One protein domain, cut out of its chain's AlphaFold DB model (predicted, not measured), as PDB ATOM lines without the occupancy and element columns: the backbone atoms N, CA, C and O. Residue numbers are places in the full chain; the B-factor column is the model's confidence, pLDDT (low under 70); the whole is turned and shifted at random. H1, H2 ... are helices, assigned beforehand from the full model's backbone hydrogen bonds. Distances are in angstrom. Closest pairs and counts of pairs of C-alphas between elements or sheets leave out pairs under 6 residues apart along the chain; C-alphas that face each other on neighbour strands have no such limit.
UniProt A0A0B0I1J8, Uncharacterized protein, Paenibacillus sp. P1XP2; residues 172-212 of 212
ATOM      1  N   PRO A 172     252.924 250.701 151.862       77.69
ATOM      2  CA  PRO A 172     254.251 250.324 152.331       77.69
ATOM      3  C   PRO A 172     255.104 249.735 151.203       77.69
ATOM      4  O   PRO A 172     254.813 248.680 150.647       77.69
ATOM      5  N   ARG A 173     256.209 250.407 150.875       75.75
ATOM      6  CA  ARG A 173     257.087 249.997 149.766       75.75
ATOM      7  C   ARG A 173     258.157 248.969 150.146       75.75
ATOM      8  O   ARG A 173     258.892 248.506 149.281       75.75
ATOM      9  N   HIS A 174     258.276 248.652 151.436       73.19
ATOM     10  CA  HIS A 174     259.330 247.795 151.989       73.19
ATOM     11  C   HIS A 174     258.977 246.297 152.001       73.19
ATOM     12  O   HIS A 174     259.793 245.487 152.443       73.19
ATOM     13  N   ALA A 175     257.770 245.921 151.558       70.31
ATOM     14  CA  ALA A 175     257.334 244.529 151.463       70.31
ATOM     15  C   ALA A 175     257.868 243.871 150.182       70.31
ATOM     16  O   ALA A 175     257.861 244.478 149.113       70.31
ATOM     17  N   SER A 176     258.353 242.629 150.266       61.22
ATOM     18  CA  SER A 176     258.955 241.922 149.122       61.22
ATOM     19  C   SER A 176     257.953 241.470 148.060       61.22
ATOM     20  O   SER A 176     258.367 241.161 146.946       61.22
ATOM     21  N   ASP A 177     256.665 241.407 148.400       64.31
ATOM     22  CA  ASP A 177     255.605 240.937 147.512       64.31
ATOM     23  C   ASP A 177     254.694 242.087 147.060       64.31
ATOM     24  O   ASP A 177     254.006 242.710 147.868       64.31
ATOM     25  N   SER A 178     254.669 242.340 145.752       62.53
ATOM     26  CA  SER A 178     253.811 243.337 145.099       62.53
ATOM     27  C   SER A 178     252.560 242.736 144.444       62.53
ATOM     28  O   SER A 178     251.860 243.431 143.714       62.53
ATOM     29  N   SER A 179     252.298 241.437 144.626       61.72
ATOM     30  CA  SER A 179     251.184 240.727 143.979       61.72
ATOM     31  C   SER A 179     249.827 240.956 144.652       61.72
ATOM     32  O   SER A 179     248.788 240.666 144.059       61.72
ATOM     33  N   SER A 180     249.830 241.496 145.873       59.59
ATOM     34  CA  SER A 180     248.623 241.809 146.639       59.59
ATOM     35  C   SER A 180     248.076 243.199 146.307       59.59
ATOM     36  O   SER A 180     248.836 244.149 146.127       59.59
ATOM     37  N   GLU A 181     246.746 243.337 146.299       51.59
ATOM     38  CA  GLU A 181     246.026 244.587 145.984       51.59
ATOM     39  C   GLU A 181     246.481 245.785 146.838       51.59
ATOM     40  O   GLU A 181     246.586 246.896 146.329       51.59
ATOM     41  N   PHE A 182     246.833 245.546 148.106       57.41
ATOM     42  CA  PHE A 182     247.298 246.564 149.063       57.41
ATOM     43  C   PHE A 182     248.824 246.790 149.062       57.41
ATOM     44  O   PHE A 182     249.343 247.473 149.940       57.41
ATOM     45  N   ASN A 183     249.544 246.210 148.096       57.84
ATOM     46  CA  ASN A 183     251.001 246.295 147.962       57.84
ATOM     47  C   ASN A 183     251.413 246.854 146.589       57.84
ATOM     48  O   ASN A 183     252.518 246.593 146.110       57.84
ATOM     49  N   ALA A 184     250.553 247.641 145.935       56.56
ATOM     50  CA  ALA A 184     250.803 248.141 144.580       56.56
ATOM     51  C   ALA A 184     252.072 249.019 144.458       56.56
ATOM     52  O   ALA A 184     252.557 249.248 143.351       56.56
ATOM     53  N   GLY A 185     252.620 249.511 145.578       57.59
ATOM     54  CA  GLY A 185     253.899 250.231 145.641       57.59
ATOM     55  C   GLY A 185     255.114 249.416 146.107       57.59
ATOM     56  O   GLY A 185     256.203 249.982 146.226       57.59
ATOM     57  N   ALA A 186     254.947 248.126 146.406       58.84
ATOM     58  CA  ALA A 186     255.980 247.236 146.934       58.84
ATOM     59  C   ALA A 186     256.919 246.688 145.837       58.84
ATOM     60  O   ALA A 186     256.696 246.896 144.645       58.84
ATOM     61  N   GLY A 187     257.994 245.992 146.227       59.78
ATOM     62  CA  GLY A 187     258.937 245.370 145.278       59.78
ATOM     63  C   GLY A 187     259.924 246.327 144.589       59.78
ATOM     64  O   GLY A 187     260.559 245.954 143.603       59.78
ATOM     65  N   GLY A 188     260.060 247.559 145.089       68.62
ATOM     66  CA  GLY A 188     261.024 248.536 144.578       68.62
ATOM     67  C   GLY A 188     262.479 248.257 144.988       68.62
ATOM     68  O   GLY A 188     262.808 247.251 145.606       68.62
ATOM     69  N   HIS A 189     263.371 249.201 144.684       70.56
ATOM     70  CA  HIS A 189     264.808 249.112 145.000       70.56
ATOM     71  C   HIS A 189     265.191 249.608 146.407       70.56
ATOM     72  O   HIS A 189     266.369 249.842 146.683       70.56
ATOM     73  N   ILE A 190     264.215 249.835 147.284       76.19
ATOM     74  CA  ILE A 190     264.481 250.256 148.664       76.19
ATOM     75  C   ILE A 190     264.787 249.041 149.548       76.19
ATOM     76  O   ILE A 190     264.716 247.899 149.105       76.19
ATOM     77  N   SER A 191     265.188 249.271 150.800       81.81
ATOM     78  CA  SER A 191     265.436 248.162 151.727       81.81
ATOM     79  C   SER A 191     264.156 247.366 151.982       81.81
ATOM     80  O   SER A 191     263.120 247.948 152.301       81.81
ATOM     81  N   MET A 192     264.266 246.044 151.855       82.88
ATOM     82  CA  MET A 192     263.156 245.114 152.032       82.88
ATOM     83  C   MET A 192     263.250 244.476 153.413       82.88
ATOM     84  O   MET A 192     264.305 243.958 153.787       82.88
ATOM     85  N   TRP A 193     262.150 244.504 154.156       83.88
ATOM     86  CA  TRP A 193     262.080 244.002 155.528       83.88
ATOM     87  C   TRP A 193     260.990 242.934 155.652       83.88
ATOM     88  O   TRP A 193     260.113 242.858 154.788       83.88
ATOM     89  N   PRO A 194     261.018 242.097 156.708       85.56
ATOM     90  CA  PRO A 194     259.899 241.212 157.003       85.56
ATOM     91  C   PRO A 194     258.593 242.002 157.111       85.56
ATOM     92  O   PRO A 194     258.567 243.088 157.689       85.56
ATOM     93  N   GLU A 195     257.505 241.436 156.595       83.56
ATOM     94  CA  GLU A 195     256.173 242.013 156.773       83.56
ATOM     95  C   GLU A 195     255.761 242.021 158.255       83.56
ATOM     96  O   GLU A 195     256.423 241.430 159.116       83.56
ATOM     97  N   THR A 196     254.635 242.667 158.570       86.56
ATOM     98  CA  THR A 196     254.168 242.867 159.953       86.56
ATOM     99  C   THR A 196     254.089 241.572 160.767       86.56
ATOM    100  O   THR A 196     254.431 241.583 161.948       86.56
ATOM    101  N   LEU A 197     253.736 240.436 160.146       89.56
ATOM    102  CA  LEU A 197     253.743 239.122 160.800       89.56
ATOM    103  C   LEU A 197     255.161 238.651 161.175       89.56
ATOM    104  O   LEU A 197     255.365 238.090 162.250       89.56
ATOM    105  N   GLY A 198     256.149 238.903 160.313       89.69
ATOM    106  CA  GLY A 198     257.551 238.588 160.577       89.69
ATOM    107  C   GLY A 198     258.146 239.470 161.675       89.69
ATOM    108  O   GLY A 198     258.847 238.966 162.550       89.69
ATOM    109  N   LEU A 199     257.809 240.764 161.687       90.75
ATOM    110  CA  LEU A 199     258.181 241.672 162.778       90.75
ATOM    111  C   LEU A 199     257.530 241.249 164.103       90.75
ATOM    112  O   LEU A 199     258.207 241.205 165.129       90.75
ATOM    113  N   ALA A 200     256.256 240.847 164.088       93.12
ATOM    114  CA  ALA A 200     255.558 240.357 165.277       93.12
ATOM    115  C   ALA A 200     256.190 239.077 165.856       93.12
ATOM    116  O   ALA A 200     256.260 238.929 167.076       93.12
ATOM    117  N   ALA A 201     256.708 238.185 165.006       95.94
ATOM    118  CA  ALA A 201     257.362 236.946 165.432       95.94
ATOM    119  C   ALA A 201     258.667 237.169 166.221       95.94
ATOM    120  O   ALA A 201     259.175 236.236 166.841       95.94
ATOM    121  N   THR A 202     259.205 238.394 166.227       95.50
ATOM    122  CA  THR A 202     260.362 238.755 167.060       95.50
ATOM    123  C   THR A 202     260.007 238.936 168.535       95.50
ATOM    124  O   THR A 202     260.895 238.856 169.379       95.50
ATOM    125  N   PHE A 203     258.724 239.174 168.851       95.88
ATOM    126  CA  PHE A 203     258.242 239.552 170.185       95.88
ATOM    127  C   PHE A 203     258.962 240.774 170.795       95.88
ATOM    128  O   PHE A 203     258.955 240.946 172.013       95.88
ATOM    129  N   ASP A 204     259.548 241.642 169.961       96.81
ATOM    130  CA  ASP A 204     260.282 242.833 170.390       96.81
ATOM    131  C   ASP A 204     259.755 244.098 169.674       96.81
ATOM    132  O   ASP A 204     260.018 244.301 168.483       96.81
ATOM    133  N   PRO A 205     259.011 244.983 170.368       95.75
ATOM    134  CA  PRO A 205     258.496 246.209 169.766       95.75
ATOM    135  C   PRO A 205     259.596 247.208 169.373       95.75
ATOM    136  O   PRO A 205     259.360 248.030 168.483       95.75
ATOM    137  N   GLU A 206     260.794 247.149 169.969       97.06
ATOM    138  CA  GLU A 206     261.901 248.031 169.579       97.06
ATOM    139  C   GLU A 206     262.457 247.658 168.199       97.06
ATOM    140  O   GLU A 206     262.896 248.541 167.458       97.06
ATOM    141  N   ILE A 207     262.365 246.384 167.797       92.88
ATOM    142  CA  ILE A 207     262.689 245.963 166.429       92.88
ATOM    143  C   ILE A 207     261.700 246.589 165.445       92.88
ATOM    144  O   ILE A 207     262.130 247.235 164.492       92.88
ATOM    145  N   THR A 208     260.393 246.479 165.692       91.25
ATOM    146  CA  THR A 208     259.364 247.108 164.841       91.25
ATOM    147  C   THR A 208     259.570 248.618 164.737       91.25
ATOM    148  O   THR A 208     259.567 249.164 163.639       91.25
ATOM    149  N   LYS A 209     259.832 249.294 165.861       91.88
ATOM    150  CA  LYS A 209     260.091 250.739 165.904       91.88
ATOM    151  C   LYS A 209     261.337 251.153 165.121       91.88
ATOM    152  O   LYS A 209     261.363 252.240 164.561       91.88
ATOM    153  N   LYS A 210     262.375 250.315 165.082       90.69
ATOM    154  CA  LYS A 210     263.593 250.583 164.305       90.69
ATOM    155  C   LYS A 210     263.349 250.559 162.789       90.69
ATOM    156  O   LYS A 210     264.104 251.201 162.062       90.69
ATOM    157  N   PHE A 211     262.348 249.810 162.326       83.12
ATOM    158  CA  PHE A 211     262.043 249.611 160.903       83.12
ATOM    159  C   PHE A 211     260.773 250.340 160.416       83.12
ATOM    160  O   PHE A 211     260.454 250.229 159.232       83.12
ATOM    161  N   GLY A 212     260.064 251.050 161.303       75.75
ATOM    162  CA  GLY A 212     258.836 251.806 161.015       75.75
ATOM    163  C   GLY A 212     259.025 253.309 160.854       75.75
ATOM    164  O   GLY A 212     260.145 253.814 161.098       75.75
TER     165      GLY A 212
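What this domain is: This is residues 172 to 212 of the 212 residues of an uncharacterized protein of Paenibacillus sp. P1XP2 (UniProt A0A0B0I1J8). This model has little regular structure: a short helix, H2, and a still shorter one, H1, sit at one end, joined by a tight link, while the long stretch of residues 172 to 195, with no named element, loops round at the other end before leading to H1. Residues 201 to 206 stick out. The printed part has 41 residues, with two named helices in the order H1, H2 and no named strand; the class is all helix, with 12 residues in named elements. It is only just compact, close to loose, with a radius of gyration of the C-alphas of 10.7 A, and elongated, spanning 28 by 17 by 11 A.

How they stand to each other: H2, residues 205 to 211, and H1, residues 196 to 200, only just touch, with 3 pairs of C-alphas within 8 A, and only at the corner by their link. Their closest C-alphas, of Leu 199 and Thr 208, are 5.9 A apart. In both helices every O i to N i+4 pair is within hydrogen-bond range.

Where its parts are: H2 measures 10.1 A from first to last C-alpha, ending at C-alpha 211 (262.043, 249.611, 160.903). H1 measures 6.0 A, beginning at C-alpha 196 (254.168, 242.867, 159.953).

The domain as a whole: The C-alphas farthest apart, of Ser 179 and Glu 206, are 28.7 A apart. The printed part has no cut. Confidence is low, with pLDDT under 70, at residues 176 to 188.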